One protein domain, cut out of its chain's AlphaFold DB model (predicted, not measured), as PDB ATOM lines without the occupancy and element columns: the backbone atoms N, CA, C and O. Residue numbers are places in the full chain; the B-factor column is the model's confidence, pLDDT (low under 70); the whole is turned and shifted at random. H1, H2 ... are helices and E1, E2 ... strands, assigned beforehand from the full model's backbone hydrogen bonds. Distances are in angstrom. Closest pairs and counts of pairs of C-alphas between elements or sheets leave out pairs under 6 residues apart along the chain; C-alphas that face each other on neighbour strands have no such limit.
ATOM      1  N   ARG A   4     140.621 154.797 133.678       74.94
ATOM      2  CA  ARG A   4     141.516 153.993 134.509       74.94
ATOM      3  C   ARG A   4     141.830 154.687 135.819       74.94
ATOM      4  O   ARG A   4     142.090 155.882 135.848       74.94
ATOM      5  N   PHE A   5     141.853 153.902 136.894       80.62
ATOM      6  CA  PHE A   5     142.415 154.320 138.175       80.62
ATOM      7  C   PHE A   5     143.943 154.212 138.118       80.62
ATOM      8  O   PHE A   5     144.476 153.112 137.918       80.62
ATOM      9  N   ILE A   6     144.622 155.339 138.318       84.12
ATOM     10  CA  ILE A   6     146.080 155.461 138.396       84.12
ATOM     11  C   ILE A   6     146.468 155.782 139.834       84.12
ATOM     12  O   ILE A   6     145.886 156.677 140.435       84.12
ATOM     13  N   PHE A   7     147.444 155.066 140.390       87.88
ATOM     14  CA  PHE A   7     147.906 155.252 141.766       87.88
ATOM     15  C   PHE A   7     149.204 156.068 141.811       87.88
ATOM     16  O   PHE A   7     150.048 155.961 140.923       87.88
ATOM     17  N   ASP A   8     149.394 156.853 142.873       86.06
ATOM     18  CA  ASP A   8     150.579 157.708 143.086       86.06
ATOM     19  C   ASP A   8     151.895 156.940 143.334       86.06
ATOM     20  O   ASP A   8     152.968 157.538 143.450       86.06
ATOM     21  N   LYS A   9     151.840 155.604 143.367       83.38
ATOM     22  CA  LYS A   9     152.998 154.705 143.316       83.38
ATOM     23  C   LYS A   9     152.776 153.589 142.301       83.38
ATOM     24  O   LYS A   9     151.646 153.209 142.013       83.38
ATOM     25  N   LYS A  10     153.881 153.050 141.771       76.56
ATOM     26  CA  LYS A  10     153.841 151.944 140.807       76.56
ATOM     27  C   LYS A  10     153.257 150.684 141.447       76.56
ATOM     28  O   LYS A  10     153.729 150.239 142.489       76.56
ATOM     29  N   GLU A  11     152.284 150.108 140.757       77.50
ATOM     30  CA  GLU A  11     151.642 148.844 141.099       77.50
ATOM     31  C   GLU A  11     152.578 147.655 140.826       77.50
ATOM     32  O   GLU A  11     153.335 147.644 139.847       77.50
ATOM     33  N   VAL A  12     152.532 146.640 141.688       80.94
ATOM     34  CA  VAL A  12     153.304 145.407 141.507       80.94
ATOM     35  C   VAL A  12     152.581 144.526 140.490       80.94
ATOM     36  O   VAL A  12     151.512 143.978 140.753       80.94
ATOM     37  N   ILE A  13     153.177 144.395 139.304       83.69
ATOM     38  CA  ILE A  13     152.544 143.768 138.132       83.69
ATOM     39  C   ILE A  13     152.101 142.322 138.408       83.69
ATOM     40  O   ILE A  13     151.028 141.927 137.965       83.69
ATOM     41  N   SER A  14     152.888 141.531 139.144       86.94
ATOM     42  CA  SER A  14     152.551 140.127 139.430       86.94
ATOM     43  C   SER A  14     151.292 139.986 140.287       86.94
ATOM     44  O   SER A  14     150.404 139.215 139.939       86.94
ATOM     45  N   GLU A  15     151.183 140.775 141.357       88.06
ATOM     46  CA  GLU A  15     150.027 140.753 142.261       88.06
ATOM     47  C   GLU A  15     148.760 141.253 141.549       88.06
ATOM     48  O   GLU A  15     147.675 140.705 141.736       88.06
ATOM     49  N   LEU A  16     148.897 142.246 140.659       87.06
ATOM     50  CA  LEU A  16     147.791 142.706 139.821       87.06
ATOM     51  C   LEU A  16     147.294 141.612 138.864       87.06
ATOM     52  O   LEU A  16     146.086 141.465 138.687       87.06
ATOM     53  N   VAL A  17     148.196 140.855 138.233       88.19
ATOM     54  CA  VAL A  17     147.820 139.762 137.315       88.19
ATOM     55  C   VAL A  17     147.047 138.673 138.059       88.19
ATOM     56  O   VAL A  17     146.007 138.218 137.577       88.19
ATOM     57  N   GLU A  18     147.510 138.288 139.248       91.50
ATOM     58  CA  GLU A  18     146.809 137.331 140.108       91.50
ATOM     59  C   GLU A  18     145.424 137.848 140.511       91.50
ATOM     60  O   GLU A  18     144.433 137.118 140.418       91.50
ATOM     61  N   LEU A  19     145.334 139.127 140.884       90.56
ATOM     62  CA  LEU A  19     144.076 139.761 141.259       90.56
ATOM     63  C   LEU A  19     143.087 139.822 140.085       90.56
ATOM     64  O   LEU A  19     141.918 139.479 140.256       90.56
ATOM     65  N   LYS A  20     143.537 140.195 138.881       88.56
ATOM     66  CA  LYS A  20     142.688 140.179 137.677       88.56
ATOM     67  C   LYS A  20     142.150 138.776 137.397       88.56
ATOM     68  O   LYS A  20     140.958 138.617 137.149       88.56
ATOM     69  N   SER A  21     143.007 137.759 137.502       89.56
ATOM     70  CA  SER A  21     142.624 136.356 137.310       89.56
ATOM     71  C   SER A  21     141.568 135.902 138.326       89.56
ATOM     72  O   SER A  21     140.549 135.328 137.940       89.56
ATOM     73  N   LYS A  22     141.744 136.240 139.614       91.44
ATOM     74  CA  LYS A  22     140.791 135.921 140.695       91.44
ATOM     75  C   LYS A  22     139.373 136.421 140.407       91.44
ATOM     76  O   LYS A  22     138.411 135.729 140.729       91.44
ATOM     77  N   TYR A  23     139.249 137.610 139.825       88.50
ATOM     78  CA  TYR A  23     137.959 138.248 139.545       88.50
ATOM     79  C   TYR A  23     137.440 138.006 138.124       88.50
ATOM     80  O   TYR A  23     136.362 138.497 137.781       88.50
ATOM     81  N   ASN A  24     138.191 137.252 137.307       84.06
ATOM     82  CA  ASN A  24     137.980 137.134 135.865       84.06
ATOM     83  C   ASN A  24     137.802 138.516 135.207       84.06
ATOM     84  O   ASN A  24     136.917 138.732 134.381       84.06
ATOM     85  N   PHE A  25     138.622 139.469 135.649       78.50
ATOM     86  CA  PHE A  25     138.553 140.854 135.220       78.50
ATOM     87  C   PHE A  25     139.184 140.979 133.834       78.50
ATOM     88  O   PHE A  25     140.384 140.760 133.664       78.50
ATOM     89  N   ASP A  26     138.369 141.297 132.836       68.94
ATOM     90  CA  ASP A  26     138.705 141.196 131.413       68.94
ATOM     91  C   ASP A  26     138.972 142.554 130.744       68.94
ATOM     92  O   ASP A  26     138.918 142.662 129.519       68.94
ATOM     93  N   ASP A  27     139.222 143.591 131.548       62.66
ATOM     94  CA  ASP A  27     139.422 144.981 131.124       62.66
ATOM     95  C   ASP A  27     138.216 145.599 130.363       62.66
ATOM     96  O   ASP A  27     138.241 146.776 130.000       62.66
ATOM     97  N   ARG A  28     137.089 144.880 130.208       57.94
ATOM     98  CA  ARG A  28     135.815 145.382 129.652       57.94
ATOM     99  C   ARG A  28     134.938 145.909 130.784       57.94
ATOM    100  O   ARG A  28     133.855 145.408 131.069       57.94
ATOM    101  N   ASN A  29     135.448 146.932 131.455       59.50
ATOM    102  CA  ASN A  29     134.913 147.461 132.704       59.50
ATOM    103  C   ASN A  29     133.441 147.885 132.598       59.50
ATOM    104  O   ASN A  29     133.130 148.965 132.097       59.50
ATOM    105  N   GLY A  30     132.522 147.115 133.180       55.88
ATOM    106  CA  GLY A  30     131.178 147.629 133.434       55.88
ATOM    107  C   GLY A  30     131.152 148.825 134.393       55.88
ATOM    108  O   GLY A  30     130.282 149.688 134.298       55.88
ATOM    109  N   LEU A  31     132.189 148.950 135.230       66.44
ATOM    110  CA  LEU A  31     132.493 150.156 135.999       66.44
ATOM    111  C   LEU A  31     132.727 151.384 135.116       66.44
ATOM    112  O   LEU A  31     132.273 152.465 135.473       66.44
ATOM    113  N   ASN A  32     133.330 151.241 133.934       66.50
ATOM    114  CA  ASN A  32     133.513 152.373 133.023       66.50
ATOM    115  C   ASN A  32     132.174 152.884 132.505       66.50
ATOM    116  O   ASN A  32     132.008 154.087 132.352       66.50
ATOM    117  N   TYR A  33     131.174 152.018 132.327       65.62
ATOM    118  CA  TYR A  33     129.831 152.475 131.960       65.62
ATOM    119  C   TYR A  33     129.148 153.263 133.080       65.62
ATOM    120  O   TYR A  33     128.325 154.128 132.788       65.62
ATOM    121  N   ILE A  34     129.487 152.995 134.342       68.31
ATOM    122  CA  ILE A  34     128.991 153.753 135.498       68.31
ATOM    123  C   ILE A  34     129.701 155.100 135.589       68.31
ATOM    124  O   ILE A  34     129.052 156.127 135.759       68.31
ATOM    125  N   ILE A  35     131.024 155.085 135.448       70.88
ATOM    126  CA  ILE A  35     131.891 156.253 135.619       70.88
ATOM    127  C   ILE A  35     131.725 157.237 134.443       70.88
ATOM    128  O   ILE A  35     131.721 158.449 134.651       70.88
ATOM    129  N   VAL A  36     131.551 156.727 133.216       66.81
ATOM    130  CA  VAL A  36     131.485 157.523 131.979       66.81
ATOM    131  C   VAL A  36     130.046 157.784 131.519       66.81
ATOM    132  O   VAL A  36     129.740 158.887 131.098       66.81
ATOM    133  N   GLY A  37     129.126 156.821 131.575       58.72
ATOM    134  CA  GLY A  37     127.891 156.922 130.778       58.72
ATOM    135  C   GLY A  37     128.208 156.878 129.273       58.72
ATOM    136  O   GLY A  37     129.087 157.562 128.768       58.72
ATOM    137  N   GLU A  38     127.564 155.993 128.526       53.59
ATOM    138  CA  GLU A  38     128.085 155.546 127.224       53.59
ATOM    139  C   GLU A  38     128.097 156.639 126.137       53.59
ATOM    140  O   GLU A  38     128.879 156.553 125.190       53.59
ATOM    141  N   HIS A  39     127.291 157.699 126.289       53.31
ATOM    142  CA  HIS A  39     127.217 158.791 125.327       53.31
ATOM    143  C   HIS A  39     127.042 160.181 125.959       53.31
ATOM    144  O   HIS A  39     126.225 160.430 126.833       53.31
ATOM    145  N   TRP A  40     127.761 161.131 125.371       46.75
ATOM    146  CA  TRP A  40     127.728 162.584 125.551       46.75
ATOM    147  C   TRP A  40     126.383 163.201 125.128       46.75
ATOM    148  O   TRP A  40     126.123 164.363 125.402       46.75
ATOM    149  N   SER A  41     125.505 162.428 124.485       47.84
ATOM    150  CA  SER A  41     124.108 162.788 124.221       47.84
ATOM    151  C   SER A  41     123.131 162.301 125.302       47.84
ATOM    152  O   SER A  41     121.953 162.616 125.212       47.84
ATOM    153  N   GLU A  42     123.591 161.552 126.315       51.69
ATOM    154  CA  GLU A  42     122.791 161.070 127.459       51.69
ATOM    155  C   GLU A  42     122.946 161.978 128.698       51.69
ATOM    156  O   GLU A  42     122.732 161.540 129.828       51.69
ATOM    157  N   ILE A  43     123.311 163.253 128.501       52.66
ATOM    158  CA  ILE A  43     123.425 164.297 129.545       52.66
ATOM    159  C   ILE A  43     122.027 164.777 129.991       52.66
ATOM    160  O   ILE A  43     121.763 165.961 130.160       52.66
ATOM    161  N   GLU A  44     121.088 163.856 130.155       55.41
ATOM    162  CA  GLU A  44     119.961 164.070 131.051       55.41
ATOM    163  C   GLU A  44     120.280 163.233 132.291       55.41
ATOM    164  O   GLU A  44     120.358 162.004 132.218       55.41
ATOM    165  N   ASP A  45     120.545 163.902 133.419       61.91
ATOM    166  CA  ASP A  45     121.020 163.298 134.677       61.91
ATOM    167  C   ASP A  45     120.196 162.063 135.102       61.91
ATOM    168  O   ASP A  45     120.667 161.139 135.754       61.91
ATOM    169  N   GLU A  46     118.941 161.970 134.693       62.12
ATOM    170  CA  GLU A  46     118.058 160.864 135.060       62.12
ATOM    171  C   GLU A  46     118.473 159.518 134.448       62.12
ATOM    172  O   GLU A  46     118.188 158.457 135.014       62.12
ATOM    173  N   HIS A  47     119.158 159.549 133.304       65.56
ATOM    174  CA  HIS A  47     119.528 158.355 132.556       65.56
ATOM    175  C   HIS A  47     120.915 157.833 132.907       65.56
ATOM    176  O   HIS A  47     121.177 156.653 132.680       65.56
ATOM    177  N   ARG A  48     121.781 158.640 133.532       77.44
ATOM    178  CA  ARG A  48     123.117 158.178 133.917       77.44
ATOM    179  C   ARG A  48     123.019 157.089 134.976       77.44
ATOM    180  O   ARG A  48     122.391 157.230 136.023       77.44
ATOM    181  N   LEU A  49     123.713 155.993 134.712       80.81
ATOM    182  CA  LEU A  49     123.706 154.806 135.550       80.81
ATOM    183  C   LEU A  49     124.160 155.091 136.988       80.81
ATOM    184  O   LEU A  49     123.528 154.616 137.925       80.81
ATOM    185  N   ILE A  50     125.194 155.919 137.171       84.56
ATOM    186  CA  ILE A  50     125.661 156.334 138.501       84.56
ATOM    187  C   ILE A  50     124.557 157.031 139.311       84.56
ATOM    188  O   ILE A  50     124.342 156.676 140.466       84.56
ATOM    189  N   TYR A  51     123.773 157.910 138.683       84.50
ATOM    190  CA  TYR A  51     122.668 158.622 139.328       84.50
ATOM    191  C   TYR A  51     121.483 157.706 139.653       84.50
ATOM    192  O   TYR A  51     120.863 157.838 140.711       84.50
ATOM    193  N   GLN A  52     121.193 156.716 138.805       84.44
ATOM    194  CA  GLN A  52     120.206 155.687 139.143       84.44
ATOM    195  C   GLN A  52     120.636 154.885 140.379       84.44
ATOM    196  O   GLN A  52     119.824 154.660 141.278       84.44
ATOM    197  N   ILE A  53     121.914 154.498 140.459       88.69
ATOM    198  CA  ILE A  53     122.462 153.759 141.604       88.69
ATOM    199  C   ILE A  53     122.372 154.602 142.883       88.69
ATOM    200  O   ILE A  53     121.868 154.105 143.893       88.69
ATOM    201  N   GLU A  54     122.790 155.870 142.840       91.19
ATOM    202  CA  GLU A  54     122.679 156.804 143.969       91.19
ATOM    203  C   GLU A  54     121.239 156.912 144.478       91.19
ATOM    204  O   GLU A  54     121.000 156.784 145.679       91.19
ATOM    205  N   ARG A  55     120.262 157.068 143.574       90.12
ATOM    206  CA  ARG A  55     118.837 157.168 143.931       90.12
ATOM    207  C   ARG A  55     118.281 155.874 144.519       90.12
ATOM    208  O   ARG A  55     117.550 155.922 145.505       90.12
ATOM    209  N   ILE A  56     118.599 154.722 143.928       90.56
ATOM    210  CA  ILE A  56     118.072 153.419 144.367       90.56
ATOM    211  C   ILE A  56     118.657 153.013 145.725       90.56
ATOM    212  O   ILE A  56     117.952 152.422 146.548       90.56
ATOM    213  N   LEU A  57     119.941 153.295 145.952       92.81
ATOM    214  CA  LEU A  57     120.662 152.895 147.162       92.81
ATOM    215  C   LEU A  57     120.726 153.992 148.231       92.81
ATOM    216  O   LEU A  57     121.102 153.698 149.370       92.81
ATOM    217  N   ASN A  58     120.329 155.221 147.889       93.38
ATOM    218  CA  ASN A  58     120.433 156.417 148.722       93.38
ATOM    219  C   ASN A  58     121.865 156.616 149.257       93.38
ATOM    220  O   ASN A  58     122.109 156.574 150.469       93.38
ATOM    221  N   ILE A  59     122.816 156.760 148.333       94.12
ATOM    222  CA  ILE A  59     124.250 156.951 148.599       94.12
ATOM    223  C   ILE A  59     124.829 158.064 147.729       94.12
ATOM    224  O   ILE A  59     124.247 158.412 146.711       94.12
ATOM    225  N   ASP A  60     125.990 158.577 148.134       92.50
ATOM    226  CA  ASP A  60     126.805 159.520 147.365       92.50
ATOM    227  C   ASP A  60     127.943 158.754 146.673       92.50
ATOM    228  O   ASP A  60     128.780 158.134 147.339       92.50
ATOM    229  N   LEU A  61     127.940 158.772 145.342       91.75
ATOM    230  CA  LEU A  61     128.955 158.197 144.460       91.75
ATOM    231  C   LEU A  61     129.750 159.282 143.728       91.75
ATOM    232  O   LEU A  61     130.495 158.969 142.801       91.75
ATOM    233  N   SER A  62     129.659 160.543 144.148       89.81
ATOM    234  CA  SER A  62     130.264 161.684 143.456       89.81
ATOM    235  C   SER A  62     131.782 161.584 143.281       89.81
ATOM    236  O   SER A  62     132.309 162.193 142.354       89.81
ATOM    237  N   LEU A  63     132.487 160.818 144.125       90.81
ATOM    238  CA  LEU A  63     133.923 160.537 143.976       90.81
ATOM    239  C   LEU A  63     134.244 159.517 142.878       90.81
ATOM    240  O   LEU A  63     135.384 159.475 142.434       90.81
ATOM    241  N   LEU A  64     133.265 158.707 142.463       88.75
ATOM    242  CA  LEU A  64     133.367 157.773 141.340       88.75
ATOM    243  C   LEU A  64     132.891 158.384 140.021       88.75
ATOM    244  O   LEU A  64     133.081 157.778 138.973       88.75
ATOM    245  N   ASP A  65     132.258 159.556 140.059       86.19
ATOM    246  CA  ASP A  65     131.778 160.240 138.866       86.19
ATOM    247  C   ASP A  65     132.923 161.009 138.196       86.19
ATOM    248  O   ASP A  65     133.327 162.068 138.671       86.19
ATOM    249  N   TYR A  66     133.427 160.513 137.066       80.69
ATOM    250  CA  TYR A  66     134.474 161.215 136.320       80.69
ATOM    251  C   TYR A  66     134.024 162.576 135.783       80.69
ATOM    252  O   TYR A  66     134.828 163.504 135.703       80.69
ATOM    253  N   TRP A  67     132.740 162.721 135.451       78.94
ATOM    254  CA  TRP A  67     132.187 163.987 134.970       78.94
ATOM    255  C   TRP A  67     132.009 165.013 136.083       78.94
ATOM    256  O   TRP A  67     131.761 166.185 135.799       78.94
ATOM    257  N   ASN A  68     132.166 164.616 137.348       83.50
ATOM    258  CA  ASN A  68     132.182 165.556 138.451       83.50
ATOM    259  C   ASN A  68     133.428 166.456 138.337       83.50
ATOM    260  O   ASN A  68     134.554 165.962 138.448       83.50
ATOM    261  N   PRO A  69     133.279 167.792 138.237       78.38
ATOM    262  CA  PRO A  69     134.415 168.719 138.177       78.38
ATOM    263  C   PRO A  69     135.332 168.658 139.408       78.38
ATOM    264  O   PRO A  69     136.455 169.163 139.406       78.38
ATOM    265  N   LYS A  70     134.852 168.079 140.518       80.19
ATOM    266  CA  LYS A  70     135.667 167.838 141.713       80.19
ATOM    267  C   LYS A  70     136.574 166.615 141.591       80.19
ATOM    268  O   LYS A  70     137.476 166.510 142.415       80.19
ATOM    269  N   VAL A  71     136.335 165.748 140.616       83.50
ATOM    270  CA  VAL A  71     137.048 164.490 140.369       83.50
ATOM    271  C   VAL A  71     137.915 164.585 139.116       83.50
ATOM    272  O   VAL A  71     139.063 164.149 139.147       83.50
ATOM    273  N   PHE A  72     137.386 165.192 138.053       77.25
ATOM    274  CA  PHE A  72     138.088 165.401 136.789       77.25
ATOM    275  C   PHE A  72     139.490 166.000 137.007       77.25
ATOM    276  O   PHE A  72     139.633 167.022 137.682       77.25
ATOM    277  N   GLU A  73     140.515 165.330 136.467       76.88
ATOM    278  CA  GLU A  73     141.944 165.688 136.565       76.88
ATOM    279  C   GLU A  73     142.519 165.807 137.994       76.88
ATOM    280  O   GLU A  73     143.614 166.341 138.185       76.88
ATOM    281  N   LYS A  74     141.824 165.301 139.022       84.44
ATOM    282  CA  LYS A  74     142.299 165.384 140.411       84.44
ATOM    283  C   LYS A  74     142.916 164.089 140.911       84.44
ATOM    284  O   LYS A  74     142.472 162.988 140.599       84.44
ATOM    285  N   GLU A  75     143.888 164.253 141.803       90.56
ATOM    286  CA  GLU A  75     144.303 163.190 142.708       90.56
ATOM    287  C   GLU A  75     143.374 163.163 143.930       90.56
ATOM    288  O   GLU A  75     143.253 164.141 144.675       90.56
ATOM    289  N   LEU A  76     142.729 162.025 144.153       92.31
ATOM    290  CA  LEU A  76     141.858 161.745 145.286       92.31
ATOM    291  C   LEU A  76     142.596 160.890 146.310       92.31
ATOM    292  O   LEU A  76     143.461 160.098 145.950       92.31
ATOM    293  N   LYS A  77     142.243 160.998 147.593       94.12
ATOM    294  CA  LYS A  77     142.775 160.074 148.602       94.12
ATOM    295  C   LYS A  77     142.210 158.680 148.356       94.12
ATOM    296  O   LYS A  77     140.996 158.520 148.240       94.12
ATOM    297  N   ILE A  78     143.084 157.679 148.348       93.25
ATOM    298  CA  ILE A  78     142.696 156.284 148.111       93.25
ATOM    299  C   ILE A  78     141.648 155.797 149.123       93.25
ATOM    300  O   ILE A  78     140.704 155.113 148.740       93.25
ATOM    301  N   ASP A  79     141.757 156.227 150.384       94.88
ATOM    302  CA  ASP A  79     140.822 155.877 151.459       94.88
ATOM    303  C   ASP A  79     139.408 156.425 151.221       94.88
ATOM    304  O   ASP A  79     138.423 155.749 151.513       94.88
ATOM    305  N   ASP A  80     139.296 157.638 150.670       95.31
ATOM    306  CA  ASP A  80     138.001 158.273 150.421       95.31
ATOM    307  C   ASP A  80     137.259 157.543 149.292       95.31
ATOM    308  O   ASP A  80     136.073 157.236 149.418       95.31
ATOM    309  N   VAL A  81     137.972 157.193 148.214       93.19
ATOM    310  CA  VAL A  81     137.408 156.428 147.092       93.19
ATOM    311  C   VAL A  81     137.063 154.998 147.520       93.19
ATOM    312  O   VAL A  81     135.973 154.506 147.219       93.19
ATOM    313  N   GLN A  82     137.947 154.348 148.282       94.56
ATOM    314  CA  GLN A  82     137.714 153.012 148.828       94.56
ATOM    315  C   GLN A  82     136.444 152.968 149.686       94.56
ATOM    316  O   GLN A  82     135.613 152.080 149.504       94.56
ATOM    317  N   LYS A  83     136.245 153.955 150.566       96.50
ATOM    318  CA  LYS A  83     135.052 154.043 151.417       96.50
ATOM    319  C   LYS A  83     133.757 154.149 150.606       96.50
ATOM    320  O   LYS A  83     132.743 153.568 150.996       96.50
ATOM    321  N   VAL A  84     133.772 154.877 149.486       95.12
ATOM    322  CA  VAL A  84     132.614 154.966 148.580       95.12
ATOM    323  C   VAL A  84     132.312 153.605 147.947       95.12
ATOM    324  O   VAL A  84     131.155 153.184 147.949       95.12
ATOM    325  N   LEU A  85     133.335 152.879 147.486       94.25
ATOM    326  CA  LEU A  85     133.178 151.532 146.923       94.25
ATOM    327  C   LEU A  85     132.677 150.514 147.958       94.25
ATOM    328  O   LEU A  85     131.787 149.718 147.662       94.25
ATOM    329  N   GLU A  86     133.203 150.548 149.184       96.44
ATOM    330  CA  GLU A  86     132.744 149.686 150.279       96.44
ATOM    331  C   GLU A  86     131.285 149.973 150.652       96.44
ATOM    332  O   GLU A  86     130.491 149.048 150.823       96.44
ATOM    333  N   ASN A  87     130.900 151.250 150.731       96.75
ATOM    334  CA  ASN A  87     129.513 151.638 150.987       96.75
ATOM    335  C   ASN A  87     128.580 151.164 149.861       96.75
ATOM    336  O   ASN A  87     127.526 150.596 150.141       96.75
ATOM    337  N   LEU A  88     128.987 151.337 148.599       94.62
ATOM    338  CA  LEU A  88     128.267 150.829 147.432       94.62
ATOM    339  C   LEU A  88     128.059 149.312 147.521       94.62
ATOM    340  O   LEU A  88     126.920 148.848 147.436       94.62
ATOM    341  N   LYS A  89     129.134 148.550 147.757       94.75
ATOM    342  CA  LYS A  89     129.085 147.090 147.914       94.75
ATOM    343  C   LYS A  89     128.086 146.675 148.994       94.75
ATOM    344  O   LYS A  89     127.153 145.925 148.712       94.75
ATOM    345  N   ASN A  90     128.231 147.230 150.196       96.12
ATOM    346  CA  ASN A  90     127.374 146.906 151.336       96.12
ATOM    347  C   ASN A  90     125.896 147.216 151.052       96.12
ATOM    348  O   ASN A  90     125.008 146.463 151.449       96.12
ATOM    349  N   LYS A  91     125.606 148.320 150.355       95.56
ATOM    350  CA  LYS A  91     124.233 148.728 150.022       95.56
ATOM    351  C   LYS A  91     123.582 147.840 148.970       95.56
ATOM    352  O   LYS A  91     122.381 147.597 149.067       95.56
ATOM    353  N   ILE A  92     124.354 147.347 148.002       92.50
ATOM    354  CA  ILE A  92     123.876 146.359 147.028       92.50
ATOM    355  C   ILE A  92     123.558 145.042 147.738       92.50
ATOM    356  O   ILE A  92     122.466 144.507 147.567       92.50
ATOM    357  N   GLU A  93     124.466 144.551 148.586       92.12
ATOM    358  CA  GLU A  93     124.283 143.298 149.335       92.12
ATOM    359  C   GLU A  93     123.061 143.341 150.272       92.12
ATOM    360  O   GLU A  93     122.393 142.328 150.478       92.12
ATOM    361  N   GLN A  94     122.714 144.520 150.795       94.56
ATOM    362  CA  GLN A  94     121.525 144.744 151.629       94.56
ATOM    363  C   GLN A  94     120.220 144.935 150.834       94.56
ATOM    364  O   GLN A  94     119.147 145.007 151.435       94.56
ATOM    365  N   ASN A  95     120.277 145.043 149.503       90.56
ATOM    366  CA  ASN A  95     119.127 145.343 148.649       90.56
ATOM    367  C   ASN A  95     118.987 144.272 147.551       90.56
ATOM    368  O   ASN A  95     119.419 144.494 146.420       90.56
ATOM    369  N   PRO A  96     118.358 143.117 147.845       86.50
ATOM    370  CA  PRO A  96     118.315 141.968 146.930       86.50
ATOM    371  C   PRO A  96     117.656 142.278 145.577       86.50
ATOM    372  O   PRO A  96     118.033 141.699 144.563       86.50
ATOM    373  N   ASN A  97     116.738 143.247 145.538       87.56
ATOM    374  CA  ASN A  97     116.036 143.654 144.317       87.56
ATOM    375  C   ASN A  97     116.695 144.876 143.649       87.56
ATOM    376  O   ASN A  97     116.071 145.543 142.828       87.56
ATOM    377  N   PHE A  98     117.928 145.237 144.029       87.62
ATOM    378  CA  PHE A  98     118.654 146.380 143.466       87.62
ATOM    379  C   PHE A  98     118.706 146.322 141.934       87.62
ATOM    380  O   PHE A  98     118.325 147.281 141.267       87.62
ATOM    381  N   TYR A  99     119.094 145.172 141.383       83.94
ATOM    382  CA  TYR A  99     119.252 144.988 139.939       83.94
ATOM    383  C   TYR A  99     117.936 145.014 139.154       83.94
ATOM    384  O   TYR A  99     117.962 145.216 137.946       83.94
ATOM    385  N   GLU A 100     116.795 144.806 139.810       83.69
ATOM    386  CA  GLU A 100     115.464 144.904 139.189       83.69
ATOM    387  C   GLU A 100     114.992 146.360 139.076       83.69
ATOM    388  O   GLU A 100     114.107 146.671 138.286       83.69
ATOM    389  N   LYS A 101     115.570 147.256 139.885       84.81
ATOM    390  CA  LYS A 101     115.201 148.677 139.952       84.81
ATOM    391  C   LYS A 101     116.010 149.547 138.992       84.81
ATOM    392  O   LYS A 101     115.650 150.704 138.790       84.81
ATOM    393  N   ILE A 102     117.102 149.019 138.436       79.81
ATOM    394  CA  ILE A 102     117.923 149.718 137.446       79.81
ATOM    395  C   ILE A 102     117.138 149.788 136.136       79.81
ATOM    396  O   ILE A 102     116.835 148.764 135.531       79.81
ATOM    397  N   ASN A 103     116.831 151.002 135.691       72.00
ATOM    398  CA  ASN A 103     116.119 151.276 134.448       72.00
ATOM    399  C   ASN A 103     117.080 151.938 133.450       72.00
ATOM    400  O   ASN A 103     116.895 153.079 133.023       72.00
ATOM    401  N   TYR A 104     118.173 151.241 133.140       67.50
ATOM    402  CA  TYR A 104     119.161 151.691 132.164       67.50
ATOM    403  C   TYR A 104     118.959 150.907 130.859       67.50
ATOM    404  O   TYR A 104     119.209 149.704 130.803       67.50
ATOM    405  N   GLY A 105     118.477 151.594 129.817       56.62
ATOM    406  CA  GLY A 105     117.892 151.037 128.586       56.62
ATOM    407  C   GLY A 105     118.823 150.297 127.616       56.62
ATOM    408  O   GLY A 105     118.504 150.202 126.434       56.62
ATOM    409  N   PHE A 106     119.953 149.754 128.072       54.66
ATOM    410  CA  PHE A 106     120.853 148.970 127.228       54.66
ATOM    411  C   PHE A 106     120.726 147.473 127.507       54.66
ATOM    412  O   PHE A 106     121.097 146.971 128.565       54.66
ATOM    413  N   ASN A 107     120.289 146.750 126.477       50.00
ATOM    414  CA  ASN A 107     120.112 145.294 126.431       50.00
ATOM    415  C   ASN A 107     121.422 144.494 126.671       50.00
ATOM    416  O   ASN A 107     121.395 143.289 126.886       50.00
ATOM    417  N   LEU A 108     122.585 145.159 126.665       49.97
ATOM    418  CA  LEU A 108     123.885 144.579 127.044       49.97
ATOM    419  C   LEU A 108     124.136 144.593 128.567       49.97
ATOM    420  O   LEU A 108     124.974 143.837 129.057       49.97
ATOM    421  N   LYS A 109     123.422 145.437 129.326       55.62
ATOM    422  CA  LYS A 109     123.772 145.802 130.709       55.62
ATOM    423  C   LYS A 109     123.017 145.023 131.781       55.62
ATOM    424  O   LYS A 109     123.559 144.877 132.868       55.62
ATOM    425  N   GLU A 110     121.846 144.457 131.493       58.97
ATOM    426  CA  GLU A 110     121.077 143.706 132.502       58.97
ATOM    427  C   GLU A 110     121.829 142.453 132.990       58.97
ATOM    428  O   GLU A 110     121.903 142.188 134.192       58.97
ATOM    429  N   ASN A 111     122.468 141.725 132.066       64.00
ATOM    430  CA  ASN A 111     123.251 140.533 132.398       64.00
ATOM    431  C   ASN A 111     124.567 140.888 133.095       64.00
ATOM    432  O   ASN A 111     124.857 140.311 134.140       64.00
ATOM    433  N   TYR A 112     125.323 141.868 132.576       72.50
ATOM    434  CA  TYR A 112     126.559 142.324 133.223       72.50
ATOM    435  C   TYR A 112     126.296 142.791 134.660       72.50
ATOM    436  O   TYR A 112     127.000 142.372 135.582       72.50
ATOM    437  N   PHE A 113     125.276 143.635 134.865       73.44
ATOM    438  CA  PHE A 113     124.981 144.181 136.186       73.44
ATOM    439  C   PHE A 113     124.739 143.065 137.191       73.44
ATOM    440  O   PHE A 113     125.325 143.069 138.268       73.44
ATOM    441  N   ARG A 114     123.931 142.073 136.811       73.44
ATOM    442  CA  ARG A 114     123.595 140.958 137.694       73.44
ATOM    443  C   ARG A 114     124.760 140.005 137.936       73.44
ATOM    444  O   ARG A 114     124.873 139.498 139.047       73.44
ATOM    445  N   SER A 115     125.600 139.733 136.936       77.50
ATOM    446  CA  SER A 115     126.628 138.692 137.059       77.50
ATOM    447  C   SER A 115     127.993 139.199 137.518       77.50
ATOM    448  O   SER A 115     128.730 138.427 138.124       77.50
ATOM    449  N   GLN A 116     128.350 140.456 137.232       81.88
ATOM    450  CA  GLN A 116     129.742 140.916 137.317       81.88
ATOM    451  C   GLN A 116     129.927 142.222 138.105       81.88
ATOM    452  O   GLN A 116     130.990 142.422 138.686       81.88
ATOM    453  N   PHE A 117     128.913 143.085 138.222       84.31
ATOM    454  CA  PHE A 117     129.101 144.416 138.821       84.31
ATOM    455  C   PHE A 117     129.680 144.391 140.245       84.31
ATOM    456  O   PHE A 117     130.674 145.057 140.532       84.31
ATOM    457  N   LEU A 118     129.103 143.585 141.140       87.62
ATOM    458  CA  LEU A 118     129.592 143.468 142.519       87.62
ATOM    459  C   LEU A 118     130.996 142.839 142.598       87.62
ATOM    460  O   LEU A 118     131.770 143.139 143.516       87.62
ATOM    461  N   SER A 119     131.320 141.977 141.629       88.81
ATOM    462  CA  SER A 119     132.642 141.373 141.467       88.81
ATOM    463  C   SER A 119     133.671 142.446 141.118       88.81
ATOM    464  O   SER A 119     134.688 142.551 141.798       88.81
ATOM    465  N   ASP A 120     133.365 143.330 140.166       86.88
ATOM    466  CA  ASP A 120     134.279 144.401 139.760       86.88
ATOM    467  C   ASP A 120     134.438 145.480 140.848       86.88
ATOM    468  O   ASP A 120     135.541 145.984 141.073       86.88
ATOM    469  N   VAL A 121     133.372 145.796 141.598       89.88
ATOM    470  CA  VAL A 121     133.477 146.651 142.798       89.88
ATOM    471  C   VAL A 121     134.419 146.012 143.823       89.88
ATOM    472  O   VAL A 121     135.289 146.687 144.373       89.88
ATOM    473  N   SER A 122     134.288 144.703 144.060       92.12
ATOM    474  CA  SER A 122     135.172 143.973 144.977       92.12
ATOM    475  C   SER A 122     136.620 143.930 144.476       92.12
ATOM    476  O   SER A 122     137.532 144.138 145.274       92.12
ATOM    477  N   PHE A 123     136.830 143.739 143.171       91.56
ATOM    478  CA  PHE A 123     138.144 143.823 142.533       91.56
ATOM    479  C   PHE A 123     138.806 145.179 142.796       91.56
ATOM    480  O   PHE A 123     139.954 145.215 143.234       91.56
ATOM    481  N   LEU A 124     138.094 146.296 142.594       90.62
ATOM    482  CA  LEU A 124     138.656 147.629 142.831       90.62
ATOM    483  C   LEU A 124     139.014 147.868 144.300       90.62
ATOM    484  O   LEU A 124     140.072 148.433 144.575       90.62
ATOM    485  N   ILE A 125     138.181 147.413 145.240       93.88
ATOM    486  CA  ILE A 125     138.480 147.508 146.679       93.88
ATOM    487  C   ILE A 125     139.759 146.727 147.009       93.88
ATOM    488  O   ILE A 125     140.646 147.250 147.687       93.88
ATOM    489  N   GLU A 126     139.888 145.489 146.523       94.12
ATOM    490  CA  GLU A 126     141.093 144.684 146.750       94.12
ATOM    491  C   GLU A 126     142.327 145.281 146.063       94.12
ATOM    492  O   GLU A 126     143.397 145.334 146.670       94.12
ATOM    493  N   ARG A 127     142.175 145.828 144.853       91.56
ATOM    494  CA  ARG A 127     143.247 146.535 144.147       91.56
ATOM    495  C   ARG A 127     143.715 147.760 144.931       91.56
ATOM    496  O   ARG A 127     144.916 147.992 145.042       91.56
ATOM    497  N   MET A 128     142.798 148.530 145.516       92.19
ATOM    498  CA  MET A 128     143.152 149.666 146.372       92.19
ATOM    499  C   MET A 128     143.904 149.212 147.625       92.19
ATOM    500  O   MET A 128     144.925 149.806 147.959       92.19
ATOM    501  N   ASN A 129     143.474 148.131 148.280       93.38
ATOM    502  CA  ASN A 129     144.192 147.558 149.426       93.38
ATOM    503  C   ASN A 129     145.617 147.114 149.070       93.38
ATOM    504  O   ASN A 129     146.565 147.394 149.811       93.38
ATOM    505  N   LEU A 130     145.775 146.461 147.921       92.06
ATOM    506  CA  LEU A 130     147.074 146.050 147.404       92.06
ATOM    507  C   LEU A 130     147.989 147.261 147.170       92.06
ATOM    508  O   LEU A 130     149.110 147.315 147.672       92.06
ATOM    509  N   ASN A 131     147.489 148.288 146.480       90.00
ATOM    510  CA  ASN A 131     148.263 149.499 146.208       90.00
ATOM    511  C   ASN A 131     148.596 150.277 147.490       90.00
ATOM    512  O   ASN A 131     149.720 150.759 147.628       90.00
ATOM    513  N   LYS A 132     147.686 150.329 148.474       91.38
ATOM    514  CA  LYS A 132     147.964 150.883 149.814       91.38
ATOM    515  C   LYS A 132     149.103 150.150 150.514       91.38
ATOM    516  O   LYS A 132     149.959 150.793 151.118       91.38
ATOM    517  N   THR A 133     149.148 148.823 150.399       90.56
ATOM    518  CA  THR A 133     150.231 147.994 150.961       90.56
ATOM    519  C   THR A 133     151.573 148.332 150.307       90.56
ATOM    520  O   THR A 133     152.588 148.447 150.989       90.56
ATOM    521  N   ASN A 134     151.549 148.636 149.008       86.88
ATOM    522  CA  ASN A 134     152.692 149.137 148.238       86.88
ATOM    523  C   ASN A 134     152.961 150.648 148.443       86.88
ATOM    524  O   ASN A 134     153.854 151.245 147.833       86.88
ATOM    525  N   GLY A 135     152.229 151.273 149.367       89.62
ATOM    526  CA  GLY A 135     152.438 152.629 149.848       89.62
ATOM    527  C   GLY A 135     151.745 153.718 149.035       89.62
ATOM    528  O   GLY A 135     152.112 154.881 149.225       89.62
ATOM    529  N   ALA A 136     150.828 153.371 148.130       92.00
ATOM    530  CA  ALA A 136     149.993 154.347 147.444       92.00
ATOM    531  C   ALA A 136     149.067 155.058 148.443       92.00
ATOM    532  O   ALA A 136     148.530 154.435 149.363       92.00
ATOM    533  N   GLN A 137     148.882 156.361 148.270       93.06
ATOM    534  CA  GLN A 137     148.024 157.201 149.111       93.06
ATOM    535  C   GLN A 137     146.933 157.900 148.306       93.06
ATOM    536  O   GLN A 137     145.927 158.346 148.871       93.06
ATOM    537  N   LYS A 138     147.118 158.002 146.992       93.81
ATOM    538  CA  LYS A 138     146.216 158.713 146.102       93.81
ATOM    539  C   LYS A 138     145.897 157.904 144.859       93.81
ATOM    540  O   LYS A 138     146.636 157.000 144.471       93.81
ATOM    541  N   VAL A 139     144.786 158.272 144.242       90.62
ATOM    542  CA  VAL A 139     144.325 157.724 142.978       90.62
ATOM    543  C   VAL A 139     143.789 158.839 142.085       90.62
ATOM    544  O   VAL A 139     143.197 159.794 142.582       90.62
ATOM    545  N   SER A 140     143.982 158.736 140.780       88.50
ATOM    546  CA  SER A 140     143.404 159.637 139.784       88.50
ATOM    547  C   SER A 140     142.741 158.843 138.667       88.50
ATOM    548  O   SER A 140     142.934 157.631 138.543       88.50
ATOM    549  N   TYR A 141     141.955 159.542 137.858       85.00
ATOM    550  CA  TYR A 141     141.327 158.991 136.668       85.00
ATOM    551  C   TYR A 141     142.095 159.426 135.420       85.00
ATOM    552  O   TYR A 141     142.398 160.608 135.273       85.00
ATOM    553  N   GLU A 142     142.380 158.490 134.520       78.12
ATOM    554  CA  GLU A 142     142.943 158.762 133.193       78.12
ATOM    555  C   GLU A 142     141.983 158.264 132.114       78.12
ATOM    556  O   GLU A 142     141.389 157.195 132.268       78.12
ATOM    557  N   THR A 143     141.826 159.043 131.043       72.12
ATOM    558  CA  THR A 143     141.074 158.647 129.848       72.12
ATOM    559  C   THR A 143     142.017 158.170 128.756       72.12
ATOM    560  O   THR A 143     142.898 158.932 128.358       72.12
ATOM    561  N   GLU A 144     141.773 156.968 128.235       63.12
ATOM    562  CA  GLU A 144     142.351 156.470 126.974       63.12
ATOM    563  C   GLU A 144     141.322 156.485 125.827       63.12
ATOM    564  O   GLU A 144     140.105 156.221 126.067       63.12
TER     565      GLU A 144
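Overview. This is residues 4 to 144 of the 144 residues of an uncharacterized protein of Cloacibacterium normanense (UniProt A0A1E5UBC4). Three longer helices, H1, H7 and H4, lie side by side as a slab with H7 in the middle, and the small two-stranded sheet of E1 and E2 sits over one face of it, by the second half of H7. The short helices H2, H3, H5 and H6 gather toward the other end, and residues 40 to 45 stick out. The 141 printed residues hold seven named helices and two strands, in the order E1 H1 H2 H3 H4 H5 H6 H7 E2, with the sheet antiparallel, E1 - E2. The class is mostly helix; the whole is compact and rounded, with a radius of gyration of the C-alphas of 14.8 A and spans of 39 by 32 by 27 A.

Along the chain. E1, residues 4 to 7, begins at C-alpha 4 (141.516, 153.993, 134.509). E2, residues 138 to 143, is 17.0 A long and ends at C-alpha 143 (141.074, 158.647, 129.848). H7, residues 117 to 133, is 24.6 A long and begins at C-alpha 117 (129.101, 144.416, 138.821). H4, residues 78 to 93, measures 22.6 A and H1, residues 13 to 23, 15.7 A. H2 is residues 30 to 36, H3 49 to 57, H5 98 to 101 and H6 109 to 115.

Arrangement. E1 and E2 are antiparallel at 149 degrees; N 6 and O 140 are 2.9 A apart and N 140 and O 6 2.8 A, within hydrogen-bond range. Residues 76 to 77 pair with residues 138 to 139 of E2, antiparallel. H7 and E2 are near each other; the closest C-alphas of E1 and H7, Phe 7 and Asn 131, are 7.3 A apart. H7 touches H4 at a shallow tilt of 29 degrees, opposite ways, closest at the C-alphas of Gln 82 and Ile 125, 6.0 A. H7 touches H1 at a shallow tilt of 24 degrees, opposite ways, closest at the C-alphas of Tyr 23 and Phe 123, 6.3 A. With residues 117 to 121 alone, H7 touches H2, about perpendicular at 79 degrees, closest at the C-alphas of Gly 30 and Phe 117, 6.6 A. H2 touches H3, about perpendicular at 76 degrees, closest at the C-alphas of Ile 34 and Ile 50, 5.2 A. H5 only just touches H3 and H6, with 3 pairs of C-alphas within 8 A each; the closest are Ile 56 and Lys 101, 7.1 A, and Tyr 99 and Arg 114, 6.3 A. H1 and H4 are apart. In H1, H2, H3, H4, H6 and H7 every O i to N i+4 pair is within hydrogen-bond range; H5 is too short for one.

Size, cuts and confidence. The C-alphas farthest apart, Ser 14 and Glu 44, are 41.3 A apart. The printed part has no cut. The links H2 to H3 and H3 to H4 are long, with 12 and 20 residues. Mean pLDDT of the printed part is 81.3; residues 26 to 34, 36 to 47, 104 to 111 and 144 are under 70.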